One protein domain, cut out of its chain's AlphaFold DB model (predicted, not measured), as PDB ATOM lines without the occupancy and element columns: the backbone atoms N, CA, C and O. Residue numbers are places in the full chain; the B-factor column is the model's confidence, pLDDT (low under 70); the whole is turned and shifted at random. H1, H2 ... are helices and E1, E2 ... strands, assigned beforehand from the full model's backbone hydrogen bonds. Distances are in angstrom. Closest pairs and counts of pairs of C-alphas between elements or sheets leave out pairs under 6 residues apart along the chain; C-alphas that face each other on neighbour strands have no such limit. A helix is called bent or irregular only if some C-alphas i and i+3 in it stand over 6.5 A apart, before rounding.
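What this domain is: This is residues 5 to 134 of the 141 residues of an uncharacterized protein of Conexibacter woesei (strain DSM 14684 / CIP 108061 / JCM 11494 / NBRC 100937 / ID131577) (UniProt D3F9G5). Two helical hairpins pack crosswise: the bent helix H1 with H2, and H3 with H4, whose helices cross H1's arm H1a. Short H5 packs across H3 at residues 73 to 78, while strand E1 runs beside residues 5 to 6. The printed part has 130 residues, with five helices and one strand in the order H1, H2, E1, H3, H4, H5; it is mostly helix and compact, with a radius of gyration of the C-alphas of 15.4 A and spans of 43 by 36 by 30 A.

How they stand to each other: Begin with H1, residues 7 to 32, assigned as one helix by its hydrogen bonds but bent: C-alphas 22 and 25 are 6.8 A apart, between arms H1a, residues 7 to 22, and H1b, residues 25 to 32. H2, residues 36 to 56, forms a hairpin with H1b, closest C-alphas Ala 30 and Ala 39, 5.2 A. H4, residues 101 to 124, touches H1a about perpendicular at 80 degrees, closest C-alphas Ala 12 and Ala 114, 5.0 A. H3, residues 73 to 96, is the hub and forms a hairpin with H4, closest C-alphas Met 80 and Cys 118, 5.0 A, at a shallow tilt of 27 degrees, opposite ways. H3 also touches H2 at 85 degrees, about perpendicular, closest C-alphas Ala 48 and Ala 79, 6.4 A. H5, residues 127 to 133, touches H3, closest C-alphas Arg 78 and Ala 133, 4.9 A. Every O i to N i+4 pair is within hydrogen-bond range in H1a, H1b, H3, H4 and H5, and 15 of 17 in H2.

Where its parts are: Find C-alpha 7 at (56.746, 46.528, -16.242); H1a runs 22.8 A from there. H2 measures 30.0 A, H3 34.9 A and H4 34.7 A. E1, residues 66 to 68, pairs with no named strand. H5 ends at C-alpha 133, (40.749, 47.951, -37.212).

The domain as a whole: The C-alphas of Glu 34 and Glu 65 are farthest apart, 43.7 A. The printed part has no cut and no long link. Look at residues 95 to 103, of which 101 to 103 belong to H4: they stand free, and their pLDDT is under 70.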
ATOM      1  N   ILE A   5      56.877  45.717 -24.212       96.69
ATOM      2  CA  ILE A   5      56.623  46.752 -23.207       96.69
ATOM      3  C   ILE A   5      57.313  46.425 -21.879       96.69
ATOM      4  O   ILE A   5      57.570  45.257 -21.566       96.69
ATOM      5  N   GLY A   6      57.597  47.454 -21.086       96.81
ATOM      6  CA  GLY A   6      58.153  47.346 -19.740       96.81
ATOM      7  C   GLY A   6      57.109  47.053 -18.655       96.81
ATOM      8  O   GLY A   6      55.900  47.082 -18.886       96.81
ATOM      9  N   ARG A   7      57.581  46.810 -17.427       95.81
ATOM     10  CA  ARG A   7      56.746  46.528 -16.242       95.81
ATOM     11  C   ARG A   7      55.682  47.597 -15.960       95.81
ATOM     12  O   ARG A   7      54.508  47.260 -15.835       95.81
ATOM     13  N   ASP A   8      56.068  48.871 -15.903       94.44
ATOM     14  CA  ASP A   8      55.128  49.970 -15.617       94.44
ATOM     15  C   ASP A   8      54.044  50.083 -16.700       94.44
ATOM     16  O   ASP A   8      52.872  50.353 -16.421       94.44
ATOM     17  N   GLU A   9      54.433  49.835 -17.951       95.81
ATOM     18  CA  GLU A   9      53.533  49.858 -19.098       95.81
ATOM     19  C   GLU A   9      52.545  48.694 -19.055       95.81
ATOM     20  O   GLU A   9      51.336  48.877 -19.242       95.81
ATOM     21  N   ARG A  10      53.046  47.505 -18.716       96.56
ATOM     22  CA  ARG A  10      52.232  46.322 -18.468       96.56
ATOM     23  C   ARG A  10      51.220  46.569 -17.360       96.56
ATOM     24  O   ARG A  10      50.054  46.226 -17.539       96.56
ATOM     25  N   ASP A  11      51.614  47.169 -16.241       95.56
ATOM     26  CA  ASP A  11      50.700  47.417 -15.123       95.56
ATOM     27  C   ASP A  11      49.600  48.415 -15.511       95.56
ATOM     28  O   ASP A  11      48.419  48.212 -15.203       95.56
ATOM     29  N   ALA A  12      49.952  49.463 -16.262       95.12
ATOM     30  CA  ALA A  12      48.978  50.406 -16.795       95.12
ATOM     31  C   ALA A  12      47.975  49.736 -17.749       95.12
ATOM     32  O   ALA A  12      46.761  49.909 -17.579       95.12
ATOM     33  N   LEU A  13      48.457  48.931 -18.703       95.94
ATOM     34  CA  LEU A  13      47.604  48.185 -19.632       95.94
ATOM     35  C   LEU A  13      46.748  47.132 -18.924       95.94
ATOM     36  O   LEU A  13      45.548  47.060 -19.180       95.94
ATOM     37  N   TYR A  14      47.311  46.366 -17.989       95.69
ATOM     38  CA  TYR A  14      46.587  45.364 -17.205       95.69
ATOM     39  C   TYR A  14      45.390  45.985 -16.484       95.69
ATOM     40  O   TYR A  14      44.283  45.445 -16.491       95.69
ATOM     41  N   HIS A  15      45.571  47.171 -15.907       93.81
ATOM     42  CA  HIS A  15      44.476  47.887 -15.272       93.81
ATOM     43  C   HIS A  15      43.430  48.423 -16.256       93.81
ATOM     44  O   HIS A  15      42.238  48.386 -15.935       93.81
ATOM     45  N   ALA A  16      43.843  48.906 -17.430       94.06
ATOM     46  CA  ALA A  16      42.914  49.323 -18.478       94.06
ATOM     47  C   ALA A  16      42.071  48.136 -18.975       94.06
ATOM     48  O   ALA A  16      40.844  48.238 -19.016       94.06
ATOM     49  N   ILE A  17      42.711  46.991 -19.233       94.56
ATOM     50  CA  ILE A  17      42.056  45.744 -19.639       94.56
ATOM     51  C   ILE A  17      41.101  45.262 -18.551       94.56
ATOM     52  O   ILE A  17      39.937  44.999 -18.827       94.56
ATOM     53  N   ARG A  18      41.532  45.215 -17.285       92.56
ATOM     54  CA  ARG A  18      40.650  44.811 -16.180       92.56
ATOM     55  C   ARG A  18      39.423  45.696 -16.044       92.56
ATOM     56  O   ARG A  18      38.370  45.188 -15.669       92.56
ATOM     57  N   ARG A  19      39.540  47.001 -16.309       89.88
ATOM     58  CA  ARG A  19      38.381  47.901 -16.340       89.88
ATOM     59  C   ARG A  19      37.428  47.528 -17.473       89.88
ATOM     60  O   ARG A  19      36.227  47.500 -17.216       89.88
ATOM     61  N   ASP A  20      37.950  47.252 -18.666       88.75
ATOM     62  CA  ASP A  20      37.152  46.878 -19.839       88.75
ATOM     63  C   ASP A  20      36.467  45.513 -19.669       88.75
ATOM     64  O   ASP A  20      35.290  45.342 -19.972       88.75
ATOM     65  N   LEU A  21      37.151  44.551 -19.051       89.56
ATOM     66  CA  LEU A  21      36.595  43.230 -18.763       89.56
ATOM     67  C   LEU A  21      35.467  43.252 -17.718       89.56
ATOM     68  O   LEU A  21      34.727  42.278 -17.616       89.56
ATOM     69  N   ARG A  22      35.252  44.349 -16.972       85.19
ATOM     70  CA  ARG A  22      34.060  44.473 -16.099       85.19
ATOM     71  C   ARG A  22      32.756  44.426 -16.891       85.19
ATOM     72  O   ARG A  22      31.726  44.051 -16.344       85.19
ATOM     73  N   PHE A  23      32.820  44.762 -18.176       81.62
ATOM     74  CA  PHE A  23      31.695  44.711 -19.094       81.62
ATOM     75  C   PHE A  23      31.395  43.272 -19.584       81.62
ATOM     76  O   PHE A  23      30.409  43.066 -20.282       81.62
ATOM     77  N   LEU A  24      32.151  42.243 -19.163       84.50
ATOM     78  CA  LEU A  24      31.822  40.833 -19.446       84.50
ATOM     79  C   LEU A  24      30.412  40.430 -18.972       84.50
ATOM     80  O   LEU A  24      29.826  39.511 -19.536       84.50
ATOM     81  N   GLY A  25      29.840  41.133 -17.986       84.62
ATOM     82  CA  GLY A  25      28.441  40.950 -17.583       84.62
ATOM     83  C   GLY A  25      27.452  41.143 -18.740       84.62
ATOM     84  O   GLY A  25      26.525  40.352 -18.880       84.62
ATOM     85  N   TYR A  26      27.720  42.085 -19.651       87.12
ATOM     86  CA  TYR A  26      26.871  42.327 -20.822       87.12
ATOM     87  C   TYR A  26      26.862  41.153 -21.805       87.12
ATOM     88  O   TYR A  26      25.883  40.960 -22.522       87.12
ATOM     89  N   LEU A  27      27.925  40.338 -21.840       87.25
ATOM     90  CA  LEU A  27      27.923  39.106 -22.630       87.25
ATOM     91  C   LEU A  27      26.952  38.084 -22.029       87.25
ATOM     92  O   LEU A  27      26.180  37.474 -22.764       87.25
ATOM     93  N   ALA A  28      26.963  37.918 -20.704       87.56
ATOM     94  CA  ALA A  28      26.029  37.025 -20.021       87.56
ATOM     95  C   ALA A  28      24.571  37.486 -20.196       87.56
ATOM     96  O   ALA A  28      23.694  36.662 -20.459       87.56
ATOM     97  N   GLU A  29      24.323  38.795 -20.129       92.31
ATOM     98  CA  GLU A  29      23.016  39.393 -20.426       92.31
ATOM     99  C   GLU A  29      22.591  39.124 -21.875       92.31
ATOM    100  O   GLU A  29      21.505  38.607 -22.105       92.31
ATOM    101  N   ALA A  30      23.458  39.374 -22.863       90.25
ATOM    102  CA  ALA A  30      23.138  39.129 -24.271       90.25
ATOM    103  C   ALA A  30      22.820  37.653 -24.570       90.25
ATOM    104  O   ALA A  30      21.965  37.372 -25.411       90.25
ATOM    105  N   LEU A  31      23.486  36.714 -23.889       90.88
ATOM    106  CA  LEU A  31      23.173  35.284 -23.979       90.88
ATOM    107  C   LEU A  31      21.821  34.950 -23.336       90.88
ATOM    108  O   LEU A  31      21.077  34.145 -23.887       90.88
ATOM    109  N   THR A  32      21.507  35.572 -22.198       95.00
ATOM    110  CA  THR A  32      20.243  35.369 -21.470       95.00
ATOM    111  C   THR A  32      19.051  35.942 -22.237       95.00
ATOM    112  O   THR A  32      18.002  35.310 -22.293       95.00
ATOM    113  N   ASP A  33      19.229  37.096 -22.880       95.25
ATOM    114  CA  ASP A  33      18.197  37.794 -23.658       95.25
ATOM    115  C   ASP A  33      18.043  37.255 -25.094       95.25
ATOM    116  O   ASP A  33      17.399  37.895 -25.922       95.25
ATOM    117  N   GLU A  34      18.688  36.132 -25.432       94.62
ATOM    118  CA  GLU A  34      18.667  35.534 -26.777       94.62
ATOM    119  C   GLU A  34      19.074  36.524 -27.893       94.62
ATOM    120  O   GLU A  34      18.487  36.564 -28.975       94.62
ATOM    121  N   ARG A  35      20.125  37.326 -27.652       93.69
ATOM    122  CA  ARG A  35      20.711  38.276 -28.619       93.69
ATOM    123  C   ARG A  35      22.018  37.722 -29.216       93.69
ATOM    124  O   ARG A  35      23.098  38.235 -28.903       93.69
ATOM    125  N   PRO A  36      21.979  36.700 -30.099       90.25
ATOM    126  CA  PRO A  36      23.169  35.962 -30.534       90.25
ATOM    127  C   PRO A  36      24.183  36.825 -31.289       90.25
ATOM    128  O   PRO A  36      25.383  36.638 -31.113       90.25
ATOM    129  N   THR A  37      23.735  37.802 -32.083       90.88
ATOM    130  CA  THR A  37      24.636  38.720 -32.802       90.88
ATOM    131  C   THR A  37      25.433  39.594 -31.835       90.88
ATOM    132  O   THR A  37      26.644  39.743 -31.985       90.88
ATOM    133  N   VAL A  38      24.773  40.122 -30.798       87.50
ATOM    134  CA  VAL A  38      25.424  40.933 -29.757       87.50
ATOM    135  C   VAL A  38      26.373  40.067 -28.933       87.50
ATOM    136  O   VAL A  38      27.510  40.465 -28.693       87.50
ATOM    137  N   ALA A  39      25.949  38.858 -28.556       88.25
ATOM    138  CA  ALA A  39      26.795  37.916 -27.832       88.25
ATOM    139  C   ALA A  39      28.043  37.521 -28.642       88.25
ATOM    140  O   ALA A  39      29.145  37.522 -28.101       88.25
ATOM    141  N   ALA A  40      27.904  37.249 -29.943       87.56
ATOM    142  CA  ALA A  40      29.029  36.934 -30.823       87.56
ATOM    143  C   ALA A  40      29.998  38.117 -30.966       87.56
ATOM    144  O   ALA A  40      31.213  37.929 -30.879       87.56
ATOM    145  N   MET A  41      29.475  39.337 -31.117       84.75
ATOM    146  CA  MET A  41      30.278  40.562 -31.155       84.75
ATOM    147  C   MET A  41      31.061  40.756 -29.848       84.75
ATOM    148  O   MET A  41      32.273  40.960 -29.881       84.75
ATOM    149  N   LEU A  42      30.400  40.631 -28.692       87.56
ATOM    150  CA  LEU A  42      31.039  40.752 -27.378       87.56
ATOM    151  C   LEU A  42      32.063  39.634 -27.130       87.56
ATOM    152  O   LEU A  42      33.156  39.906 -26.642       87.56
ATOM    153  N   ALA A  43      31.766  38.390 -27.510       87.06
ATOM    154  CA  ALA A  43      32.707  37.278 -27.396       87.06
ATOM    155  C   ALA A  43      33.950  37.488 -28.276       87.06
ATOM    156  O   ALA A  43      35.076  37.284 -27.819       87.06
ATOM    157  N   SER A  44      33.758  37.939 -29.522       84.50
ATOM    158  CA  SER A  44      34.862  38.272 -30.425       84.50
ATOM    159  C   SER A  44      35.696  39.428 -29.895       84.50
ATOM    160  O   SER A  44      36.914  39.403 -30.055       84.50
ATOM    161  N   ARG A  45      35.058  40.425 -29.266       82.62
ATOM    162  CA  ARG A  45      35.748  41.499 -28.555       82.62
ATOM    163  C   ARG A  45      36.642  40.894 -27.486       82.62
ATOM    164  O   ARG A  45      37.846  40.838 -27.714       82.62
ATOM    165  N   TYR A  46      36.048  40.328 -26.435       87.88
ATOM    166  CA  TYR A  46      36.762  39.913 -25.227       87.88
ATOM    167  C   TYR A  46      37.827  38.848 -25.454       87.88
ATOM    168  O   TYR A  46      38.754  38.742 -24.655       87.88
ATOM    169  N   ARG A  47      37.752  38.078 -26.543       90.38
ATOM    170  CA  ARG A  47      38.823  37.152 -26.917       90.38
ATOM    171  C   ARG A  47      40.175  37.859 -27.066       90.38
ATOM    172  O   ARG A  47      41.181  37.311 -26.620       90.38
ATOM    173  N   ALA A  48      40.206  39.047 -27.670       90.25
ATOM    174  CA  ALA A  48      41.443  39.802 -27.848       90.25
ATOM    175  C   ALA A  48      41.965  40.331 -26.503       90.25
ATOM    176  O   ALA A  48      43.137  40.140 -26.182       90.25
ATOM    177  N   GLU A  49      41.104  40.921 -25.669       91.69
ATOM    178  CA  GLU A  49      41.518  41.413 -24.352       91.69
ATOM    179  C   GLU A  49      41.969  40.278 -23.420       91.69
ATOM    180  O   GLU A  49      42.946  40.445 -22.695       91.69
ATOM    181  N   LEU A  50      41.326  39.107 -23.463       93.38
ATOM    182  CA  LEU A  50      41.759  37.931 -22.700       93.38
ATOM    183  C   LEU A  50      43.127  37.423 -23.170       93.38
ATOM    184  O   LEU A  50      43.977  37.113 -22.338       93.38
ATOM    185  N   ARG A  51      43.387  37.421 -24.484       94.88
ATOM    186  CA  ARG A  51      44.708  37.062 -25.017       94.88
ATOM    187  C   ARG A  51      45.796  38.048 -24.585       94.88
ATOM    188  O   ARG A  51      46.913  37.613 -24.312       94.88
ATOM    189  N   LEU A  52      45.481  39.343 -24.487       95.12
ATOM    190  CA  LEU A  52      46.401  40.327 -23.906       95.12
ATOM    191  C   LEU A  52      46.687  40.017 -22.436       95.12
ATOM    192  O   LEU A  52      47.832  40.117 -22.015       95.12
ATOM    193  N   VAL A  53      45.691  39.600 -21.647       95.56
ATOM    194  CA  VAL A  53      45.944  39.173 -20.258       95.56
ATOM    195  C   VAL A  53      46.903  37.980 -20.206       95.56
ATOM    196  O   VAL A  53      47.759  37.951 -19.327       95.56
ATOM    197  N   ASP A  54      46.826  37.041 -21.151       96.62
ATOM    198  CA  ASP A  54      47.797  35.941 -21.235       96.62
ATOM    199  C   ASP A  54      49.232  36.447 -21.481       96.62
ATOM    200  O   ASP A  54      50.167  35.962 -20.843       96.62
ATOM    201  N   ASP A  55      49.414  37.456 -22.341       96.88
ATOM    202  CA  ASP A  55      50.727  38.071 -22.602       96.88
ATOM    203  C   ASP A  55      51.264  38.805 -21.358       96.88
ATOM    204  O   ASP A  55      52.400  38.590 -20.913       96.88
ATOM    205  N   LEU A  56      50.412  39.623 -20.732       96.81
ATOM    206  CA  LEU A  56      50.748  40.431 -19.555       96.81
ATOM    207  C   LEU A  56      50.848  39.610 -18.261       96.81
ATOM    208  O   LEU A  56      51.422  40.070 -17.276       96.81
ATOM    209  N   GLY A  57      50.285  38.404 -18.234       96.31
ATOM    210  CA  GLY A  57      50.100  37.596 -17.034       96.31
ATOM    211  C   GLY A  57      48.835  37.955 -16.245       96.31
ATOM    212  O   GLY A  57      48.446  39.116 -16.111       96.31
ATOM    213  N   TRP A  58      48.217  36.931 -15.658       94.06
ATOM    214  CA  TRP A  58      46.946  37.034 -14.930       94.06
ATOM    215  C   TRP A  58      47.063  37.682 -13.547       94.06
ATOM    216  O   TRP A  58      46.110  38.296 -13.053       94.06
ATOM    217  N   ALA A  59      48.225  37.536 -12.907       93.25
ATOM    218  CA  ALA A  59      48.465  38.054 -11.568       93.25
ATOM    219  C   ALA A  59      48.518  39.593 -11.574       93.25
ATOM    220  O   ALA A  59      49.062  40.181 -12.508       93.25
ATOM    221  N   PRO A  60      48.016  40.276 -10.531       88.75
ATOM    222  CA  PRO A  60      48.154  41.728 -10.426       88.75
ATOM    223  C   PRO A  60      49.612  42.189 -10.422       88.75
ATOM    224  O   PRO A  60      49.912  43.232 -10.987       88.75
ATOM    225  N   VAL A  61      50.500  41.388  -9.829       89.06
ATOM    226  CA  VAL A  61      51.944  41.616  -9.787       89.06
ATOM    227  C   VAL A  61      52.628  40.472 -10.520       89.06
ATOM    228  O   VAL A  61      52.364  39.306 -10.226       89.06
ATOM    229  N   ASP A  62      53.520  40.812 -11.443       93.06
ATOM    230  CA  ASP A  62      54.324  39.864 -12.208       93.06
ATOM    231  C   ASP A  62      55.816  40.215 -12.043       93.06
ATOM    232  O   ASP A  62      56.170  41.396 -12.094       93.06
ATOM    233  N   PRO A  63      56.712  39.250 -11.766       93.62
ATOM    234  CA  PRO A  63      58.132  39.534 -11.576       93.62
ATOM    235  C   PRO A  63      58.895  39.798 -12.882       93.62
ATOM    236  O   PRO A  63      60.053  40.199 -12.796       93.62
ATOM    237  N   ARG A  64      58.305  39.576 -14.063       96.38
ATOM    238  CA  ARG A  64      58.939  39.875 -15.356       96.38
ATOM    239  C   ARG A  64      59.121  41.387 -15.547       96.38
ATOM    240  O   ARG A  64      58.304  42.181 -15.091       96.38
ATOM    241  N   GLU A  65      60.183  41.773 -16.255       96.50
ATOM    242  CA  GLU A  65      60.461  43.182 -16.597       96.50
ATOM    243  C   GLU A  65      59.993  43.573 -17.999       96.50
ATOM    244  O   GLU A  65      59.827  44.757 -18.284       96.50
ATOM    245  N   GLN A  66      59.807  42.587 -18.878       97.06
ATOM    246  CA  GLN A  66      59.444  42.782 -20.277       97.06
ATOM    247  C   GLN A  66      58.315  41.837 -20.672       97.06
ATOM    248  O   GLN A  66      58.278  40.681 -20.238       97.06
ATOM    249  N   PHE A  67      57.414  42.341 -21.509       97.56
ATOM    250  CA  PHE A  67      56.216  41.641 -21.952       97.56
ATOM    251  C   PHE A  67      56.053  41.834 -23.456       97.56
ATOM    252  O   PHE A  67      55.971  42.961 -23.938       97.56
ATOM    253  N   GLU A  68      56.023  40.730 -24.192       97.31
ATOM    254  CA  GLU A  68      55.791  40.723 -25.634       97.31
ATOM    255  C   GLU A  68      54.287  40.641 -25.912       97.31
ATOM    256  O   GLU A  68      53.596  39.789 -25.352       97.31
ATOM    257  N   LEU A  69      53.777  41.527 -26.769       96.94
ATOM    258  CA  LEU A  69      52.380  41.543 -27.197       96.94
ATOM    259  C   LEU A  69      52.240  40.713 -28.472       96.94
ATOM    260  O   LEU A  69      52.602  41.151 -29.562       96.94
ATOM    261  N   THR A  70      51.718  39.500 -28.335       96.38
ATOM    262  CA  THR A  70      51.766  38.473 -29.389       96.38
ATOM    263  C   THR A  70      50.480  38.373 -30.212       96.38
ATOM    264  O   THR A  70      50.371  37.522 -31.099       96.38
ATOM    265  N   LEU A  71      49.485  39.217 -29.921       94.00
ATOM    266  CA  LEU A  71      48.289  39.324 -30.751       94.00
ATOM    267  C   LEU A  71      48.662  39.665 -32.205       94.00
ATOM    268  O   LEU A  71      49.533  40.508 -32.428       94.00
ATOM    269  N   PRO A  72      47.969  39.081 -33.201       93.88
ATOM    270  CA  PRO A  72      48.083  39.527 -34.584       93.88
ATOM    271  C   PRO A  72      47.794  41.027 -34.707       93.88
ATOM    272  O   PRO A  72      46.883  41.534 -34.052       93.88
ATOM    273  N   GLU A  73      48.520  41.725 -35.581       93.69
ATOM    274  CA  GLU A  73      48.439  43.188 -35.723       93.69
ATOM    275  C   GLU A  73      47.006  43.745 -35.872       93.69
ATOM    276  O   GLU A  73      46.699  44.721 -35.187       93.69
ATOM    277  N   PRO A  74      46.087  43.143 -36.659       92.00
ATOM    278  CA  PRO A  74      44.709  43.636 -36.742       92.00
ATOM    279  C   PRO A  74      43.951  43.567 -35.411       92.00
ATOM    280  O   PRO A  74      43.201  44.483 -35.064       92.00
ATOM    281  N   ASP A  75      44.149  42.491 -34.650       92.25
ATOM    282  CA  ASP A  75      43.495  42.294 -33.357       92.25
ATOM    283  C   ASP A  75      44.139  43.165 -32.279       92.25
ATOM    284  O   ASP A  75      43.433  43.741 -31.448       92.25
ATOM    285  N   LEU A  76      45.465  43.321 -32.331       94.56
ATOM    286  CA  LEU A  76      46.211  44.209 -31.450       94.56
ATOM    287  C   LEU A  76      45.795  45.668 -31.662       94.56
ATOM    288  O   LEU A  76      45.473  46.350 -30.692       94.56
ATOM    289  N   ALA A  77      45.722  46.134 -32.914       94.06
ATOM    290  CA  ALA A  77      45.269  47.484 -33.244       94.06
ATOM    291  C   ALA A  77      43.856  47.741 -32.709       94.06
ATOM    292  O   ALA A  77      43.617  48.748 -32.038       94.06
ATOM    293  N   ARG A  78      42.927  46.805 -32.939       91.81
ATOM    294  CA  ARG A  78      41.544  46.922 -32.463       91.81
ATOM    295  C   ARG A  78      41.470  46.967 -30.939       91.81
ATOM    296  O   ARG A  78      40.813  47.849 -30.387       91.81
ATOM    297  N   ALA A  79      42.170  46.065 -30.251       93.00
ATOM    298  CA  ALA A  79      42.212  46.048 -28.792       93.00
ATOM    299  C   ALA A  79      42.807  47.349 -28.227       93.00
ATOM    300  O   ALA A  79      42.211  47.957 -27.340       93.00
ATOM    301  N   MET A  80      43.924  47.836 -28.776       95.62
ATOM    302  CA  MET A  80      44.559  49.083 -28.332       95.62
ATOM    303  C   MET A  80      43.677  50.311 -28.572       95.62
ATOM    304  O   MET A  80      43.562  51.156 -27.685       95.62
ATOM    305  N   LEU A  81      43.005  50.412 -29.722       93.56
ATOM    306  CA  LEU A  81      42.061  51.502 -30.001       93.56
ATOM    307  C   LEU A  81      40.860  51.475 -29.043       93.56
ATOM    308  O   LEU A  81      40.447  52.522 -28.542       93.56
ATOM    309  N   ARG A  82      40.322  50.291 -28.732       90.81
ATOM    310  CA  ARG A  82      39.227  50.148 -27.758       90.81
ATOM    311  C   ARG A  82      39.666  50.528 -26.348       90.81
ATOM    312  O   ARG A  82      38.984  51.317 -25.695       90.81
ATOM    313  N   LEU A  83      40.820  50.036 -25.899       93.62
ATOM    314  CA  LEU A  83      41.392  50.406 -24.603       93.62
ATOM    315  C   LEU A  83      41.666  51.912 -24.528       93.62
ATOM    316  O   LEU A  83      41.345  52.528 -23.510       93.62
ATOM    317  N   LEU A  84      42.177  52.512 -25.611       94.38
ATOM    318  CA  LEU A  84      42.383  53.956 -25.738       94.38
ATOM    319  C   LEU A  84      41.066  54.730 -25.577       94.38
ATOM    320  O   LEU A  84      41.005  55.695 -24.813       94.38
ATOM    321  N   ASN A  85      39.997  54.300 -26.243       91.62
ATOM    322  CA  ASN A  85      38.682  54.920 -26.090       91.62
ATOM    323  C   ASN A  85      38.164  54.775 -24.652       91.62
ATOM    324  O   ASN A  85      37.708  55.752 -24.061       91.62
ATOM    325  N   GLY A  86      38.310  53.594 -24.046       90.69
ATOM    326  CA  GLY A  86      37.895  53.340 -22.667       90.69
ATOM    327  C   GLY A  86      38.639  54.193 -21.631       90.69
ATOM    328  O   GLY A  86      38.020  54.699 -20.693       90.69
ATOM    329  N   VAL A  87      39.956  54.394 -21.783       91.31
ATOM    330  CA  VAL A  87      40.735  55.270 -20.883       91.31
ATOM    331  C   VAL A  87      40.368  56.746 -21.075       91.31
ATOM    332  O   VAL A  87      40.304  57.480 -20.090       91.31
ATOM    333  N   VAL A  88      40.097  57.182 -22.313       89.19
ATOM    334  CA  VAL A  88      39.712  58.569 -22.624       89.19
ATOM    335  C   VAL A  88      38.326  58.885 -22.067       89.19
ATOM    336  O   VAL A  88      38.182  59.887 -21.371       89.19
ATOM    337  N   LEU A  89      37.336  58.017 -22.292       87.62
ATOM    338  CA  LEU A  89      35.984  58.184 -21.746       87.62
ATOM    339  C   LEU A  89      36.003  58.237 -20.215       87.62
ATOM    340  O   LEU A  89      35.481  59.175 -19.622       87.62
ATOM    341  N   ALA A  90      36.723  57.316 -19.569       86.19
ATOM    342  CA  ALA A  90      36.860  57.325 -18.113       86.19
ATOM    343  C   ALA A  90      37.553  58.593 -17.575       86.19
ATOM    344  O   ALA A  90      37.319  58.990 -16.433       86.19
ATOM    345  N   ALA A  91      38.444  59.214 -18.354       84.25
ATOM    346  CA  ALA A  91      39.069  60.478 -17.980       84.25
ATOM    347  C   ALA A  91      38.101  61.662 -18.097       84.25
ATOM    348  O   ALA A  91      38.144  62.542 -17.236       84.25
ATOM    349  N   LEU A  92      37.229  61.664 -19.111       82.06
ATOM    350  CA  LEU A  92      36.174  62.666 -19.275       82.06
ATOM    351  C   LEU A  92      35.161  62.594 -18.123       82.06
ATOM    352  O   LEU A  92      34.927  63.612 -17.479       82.06
ATOM    353  N   ASP A  93      34.675  61.395 -17.781       82.19
ATOM    354  CA  ASP A  93      33.724  61.190 -16.674       82.19
ATOM    355  C   ASP A  93      34.262  61.710 -15.327       82.19
ATOM    356  O   ASP A  93      33.527  62.259 -14.509       82.19
ATOM    357  N   ARG A  94      35.572  61.571 -15.081       78.88
ATOM    358  CA  ARG A  94      36.213  62.085 -13.856       78.88
ATOM    359  C   ARG A  94      36.419  63.592 -13.854       78.88
ATOM    360  O   ARG A  94      36.438  64.181 -12.780       78.88
ATOM    361  N   GLY A  95      36.618  64.204 -15.022       68.62
ATOM    362  CA  GLY A  95      36.679  65.662 -15.135       68.62
ATOM    363  C   GLY A  95      35.381  66.322 -14.665       68.62
ATOM    364  O   GLY A  95      35.422  67.422 -14.122       68.62
ATOM    365  N   ASP A  96      34.265  65.605 -14.810       59.88
ATOM    366  CA  ASP A  96      32.933  66.024 -14.373       59.88
ATOM    367  C   ASP A  96      32.684  65.748 -12.870       59.88
ATOM    368  O   ASP A  96      31.982  66.492 -12.187       59.88
ATOM    369  N   GLN A  97      33.328  64.717 -12.303       61.50
ATOM    370  CA  GLN A  97      33.168  64.290 -10.903       61.50
ATOM    371  C   GLN A  97      34.339  64.742 -10.012       61.50
ATOM    372  O   GLN A  97      35.260  63.988  -9.690       61.50
ATOM    373  N   SER A  98      34.299  65.993  -9.558       53.88
ATOM    374  CA  SER A  98      35.323  66.606  -8.701       53.88
ATOM    375  C   SER A  98      35.195  66.236  -7.209       53.88
ATOM    376  O   SER A  98      34.984  67.105  -6.369       53.88
ATOM    377  N   GLN A  99      35.358  64.960  -6.830       48.69
ATOM    378  CA  GLN A  99      35.570  64.571  -5.419       48.69
ATOM    379  C   GLN A  99      36.607  63.434  -5.278       48.69
ATOM    380  O   GLN A  99      36.418  62.340  -5.802       48.69
ATOM    381  N   GLY A 100      37.714  63.702  -4.560       56.75
ATOM    382  CA  GLY A 100      38.723  62.711  -4.127       56.75
ATOM    383  C   GLY A 100      40.128  62.858  -4.742       56.75
ATOM    384  O   GLY A 100      40.525  62.049  -5.572       56.75
ATOM    385  N   GLU A 101      40.916  63.857  -4.328       60.75
ATOM    386  CA  GLU A 101      42.162  64.279  -5.009       60.75
ATOM    387  C   GLU A 101      43.252  63.200  -5.179       60.75
ATOM    388  O   GLU A 101      43.841  63.096  -6.255       60.75
ATOM    389  N   THR A 102      43.546  62.373  -4.172       61.53
ATOM    390  CA  THR A 102      44.752  61.516  -4.202       61.53
ATOM    391  C   THR A 102      44.551  60.202  -4.962       61.53
ATOM    392  O   THR A 102      45.375  59.833  -5.799       61.53
ATOM    393  N   ALA A 103      43.437  59.502  -4.720       62.28
ATOM    394  CA  ALA A 103      43.098  58.280  -5.455       62.28
ATOM    395  C   ALA A 103      42.790  58.586  -6.932       62.28
ATOM    396  O   ALA A 103      43.218  57.843  -7.819       62.28
ATOM    397  N   ASN A 104      42.141  59.726  -7.208       73.88
ATOM    398  CA  ASN A 104      41.917  60.183  -8.577       73.88
ATOM    399  C   ASN A 104      43.233  60.507  -9.289       73.88
ATOM    400  O   ASN A 104      43.346  60.233 -10.483       73.88
ATOM    401  N   HIS A 105      44.247  61.014  -8.577       79.50
ATOM    402  CA  HIS A 105      45.552  61.288  -9.173       79.50
ATOM    403  C   HIS A 105      46.261  60.011  -9.639       79.50
ATOM    404  O   HIS A 105      46.652  59.927 -10.801       79.50
ATOM    405  N   ALA A 106      46.377  58.991  -8.782       82.75
ATOM    406  CA  ALA A 106      47.034  57.731  -9.147       82.75
ATOM    407  C   ALA A 106      46.332  57.034 -10.330       82.75
ATOM    408  O   ALA A 106      46.984  56.559 -11.262       82.75
ATOM    409  N   VAL A 107      44.993  57.032 -10.338       84.25
ATOM    410  CA  VAL A 107      44.202  56.503 -11.459       84.25
ATOM    411  C   VAL A 107      44.423  57.324 -12.731       84.25
ATOM    412  O   VAL A 107      44.582  56.742 -13.801       84.25
ATOM    413  N   ALA A 108      44.474  58.655 -12.633       86.44
ATOM    414  CA  ALA A 108      44.710  59.524 -13.780       86.44
ATOM    415  C   ALA A 108      46.114  59.348 -14.375       86.44
ATOM    416  O   ALA A 108      46.243  59.305 -15.596       86.44
ATOM    417  N   VAL A 109      47.153  59.217 -13.544       88.44
ATOM    418  CA  VAL A 109      48.525  58.937 -14.001       88.44
ATOM    419  C   VAL A 109      48.558  57.623 -14.776       88.44
ATOM    420  O   VAL A 109      49.041  57.584 -15.907       88.44
ATOM    421  N   ARG A 110      47.962  56.569 -14.214       90.50
ATOM    422  CA  ARG A 110      47.905  55.258 -14.858       90.50
ATOM    423  C   ARG A 110      47.113  55.273 -16.166       90.50
ATOM    424  O   ARG A 110      47.555  54.683 -17.143       90.50
ATOM    425  N   ASP A 111      45.969  55.955 -16.205       90.75
ATOM    426  CA  ASP A 111      45.158  56.062 -17.424       90.75
ATOM    427  C   ASP A 111      45.884  56.843 -18.529       90.75
ATOM    428  O   ASP A 111      45.785  56.474 -19.698       90.75
ATOM    429  N   ARG A 112      46.657  57.882 -18.182       92.38
ATOM    430  CA  ARG A 112      47.513  58.585 -19.152       92.38
ATOM    431  C   ARG A 112      48.610  57.678 -19.693       92.38
ATOM    432  O   ARG A 112      48.844  57.697 -20.898       92.38
ATOM    433  N   LEU A 113      49.252  56.890 -18.828       94.75
ATOM    434  CA  LEU A 113      50.273  55.932 -19.247       94.75
ATOM    435  C   LEU A 113      49.671  54.871 -20.180       94.75
ATOM    436  O   LEU A 113      50.173  54.684 -21.283       94.75
ATOM    437  N   ALA A 114      48.528  54.281 -19.817       95.75
ATOM    438  CA  ALA A 114      47.803  53.345 -20.678       95.75
ATOM    439  C   ALA A 114      47.442  53.968 -22.039       95.75
ATOM    440  O   ALA A 114      47.648  53.343 -23.077       95.75
ATOM    441  N   ALA A 115      46.957  55.215 -22.054       95.25
ATOM    442  CA  ALA A 115      46.655  55.932 -23.290       95.25
ATOM    443  C   ALA A 115      47.903  56.164 -24.155       95.25
ATOM    444  O   ALA A 115      47.824  56.048 -25.377       95.25
ATOM    445  N   ALA A 116      49.037  56.512 -23.541       96.06
ATOM    446  CA  ALA A 116      50.299  56.714 -24.245       96.06
ATOM    447  C   ALA A 116      50.781  55.412 -24.898       96.06
ATOM    448  O   ALA A 116      51.108  55.421 -26.081       96.06
ATOM    449  N   ILE A 117      50.720  54.293 -24.172       96.31
ATOM    450  CA  ILE A 117      51.117  52.973 -24.680       96.31
ATOM    451  C   ILE A 117      50.208  52.536 -25.823       96.31
ATOM    452  O   ILE A 117      50.701  52.130 -26.868       96.31
ATOM    453  N   CYS A 118      48.884  52.682 -25.675       96.56
ATOM    454  CA  CYS A 118      47.952  52.333 -26.750       96.56
ATOM    455  C   CYS A 118      48.267  53.115 -28.034       96.56
ATOM    456  O   CYS A 118      48.252  52.544 -29.119       96.56
ATOM    457  N   ARG A 119      48.587  54.413 -27.924       95.94
ATOM    458  CA  ARG A 119      48.983  55.230 -29.083       95.94
ATOM    459  C   ARG A 119      50.328  54.807 -29.664       95.94
ATOM    460  O   ARG A 119      50.450  54.794 -30.883       95.94
ATOM    461  N   ALA A 120      51.309  54.490 -28.818       95.88
ATOM    462  CA  ALA A 120      52.628  54.046 -29.257       95.88
ATOM    463  C   ALA A 120      52.529  52.729 -30.037       95.88
ATOM    464  O   ALA A 120      52.928  52.685 -31.194       95.88
ATOM    465  N   VAL A 121      51.869  51.718 -29.460       95.06
ATOM    466  CA  VAL A 121      51.655  50.413 -30.104       95.06
ATOM    467  C   VAL A 121      50.882  50.560 -31.416       95.06
ATOM    468  O   VAL A 121      51.278  49.993 -32.426       95.06
ATOM    469  N   VAL A 122      49.806  51.354 -31.445       94.88
ATOM    470  CA  VAL A 122      49.059  51.613 -32.691       94.88
ATOM    471  C   VAL A 122      49.921  52.332 -33.734       94.88
ATOM    472  O   VAL A 122      49.776  52.063 -34.921       94.88
ATOM    473  N   GLY A 123      50.819  53.226 -33.313       94.00
ATOM    474  CA  GLY A 123      51.735  53.941 -34.204       94.00
ATOM    475  C   GLY A 123      52.821  53.061 -34.835       94.00
ATOM    476  O   GLY A 123      53.396  53.458 -35.846       94.00
ATOM    477  N   GLU A 124      53.087  51.885 -34.265       93.69
ATOM    478  CA  GLU A 124      54.025  50.890 -34.800       93.69
ATOM    479  C   GLU A 124      53.371  49.919 -35.799       93.69
ATOM    480  O   GLU A 124      54.079  49.242 -36.547       93.69
ATOM    481  N   ILE A 125      52.036  49.854 -35.833       93.69
ATOM    482  CA  ILE A 125      51.272  48.981 -36.733       93.69
ATOM    483  C   ILE A 125      51.054  49.680 -38.083       93.69
ATOM    484  O   ILE A 125      50.912  50.902 -38.151       93.69
ATOM    485  N   ASP A 126      50.992  48.900 -39.170       93.44
ATOM    486  CA  ASP A 126      50.700  49.419 -40.510       93.44
ATOM    487  C   ASP A 126      49.422  50.299 -40.505       93.44
ATOM    488  O   ASP A 126      48.345  49.829 -40.113       93.44
ATOM    489  N   PRO A 127      49.489  51.565 -40.966       92.06
ATOM    490  CA  PRO A 127      48.340  52.468 -40.994       92.06
ATOM    491  C   PRO A 127      47.121  51.946 -41.766       92.06
ATOM    492  O   PRO A 127      45.998  52.370 -41.480       92.06
ATOM    493  N   ALA A 128      47.311  51.068 -42.755       91.56
ATOM    494  CA  ALA A 128      46.212  50.411 -43.458       91.56
ATOM    495  C   ALA A 128      45.460  49.453 -42.524       91.56
ATOM    496  O   ALA A 128      44.236  49.524 -42.434       91.56
ATOM    497  N   ILE A 129      46.190  48.650 -41.744       91.81
ATOM    498  CA  ILE A 129      45.607  47.752 -40.738       91.81
ATOM    499  C   ILE A 129      44.872  48.557 -39.666       91.81
ATOM    500  O   ILE A 129      43.753  48.214 -39.297       91.81
ATOM    501  N   VAL A 130      45.467  49.651 -39.181       90.12
ATOM    502  CA  VAL A 130      44.839  50.511 -38.162       90.12
ATOM    503  C   VAL A 130      43.520  51.104 -38.663       90.12
ATOM    504  O   VAL A 130      42.545  51.160 -37.912       90.12
ATOM    505  N   ARG A 131      43.467  51.521 -39.934       88.12
ATOM    506  CA  ARG A 131      42.250  52.063 -40.555       88.12
ATOM    507  C   ARG A 131      41.126  51.030 -40.604       88.12
ATOM    508  O   ARG A 131      39.990  51.381 -40.306       88.12
ATOM    509  N   ASP A 132      41.460  49.785 -40.921       86.50
ATOM    510  CA  ASP A 132      40.502  48.676 -40.991       86.50
ATOM    511  C   ASP A 132      40.127  48.131 -39.597       86.50
ATOM    512  O   ASP A 132      39.088  47.494 -39.411       86.50
ATOM    513  N   ALA A 133      40.973  48.370 -38.591       83.00
ATOM    514  CA  ALA A 133      40.749  47.951 -37.212       83.00
ATOM    515  C   ALA A 133      39.776  48.858 -36.446       83.00
ATOM    516  O   ALA A 133      39.201  48.406 -35.451       83.00
ATOM    517  N   ALA A 134      39.583  50.106 -36.887       71.94
ATOM    518  CA  ALA A 134      38.573  50.997 -36.334       71.94
ATOM    519  C   ALA A 134      37.187  50.368 -36.535       71.94
ATOM    520  O   ALA A 134      36.695  50.268 -37.657       71.94
TER     521      ALA A 134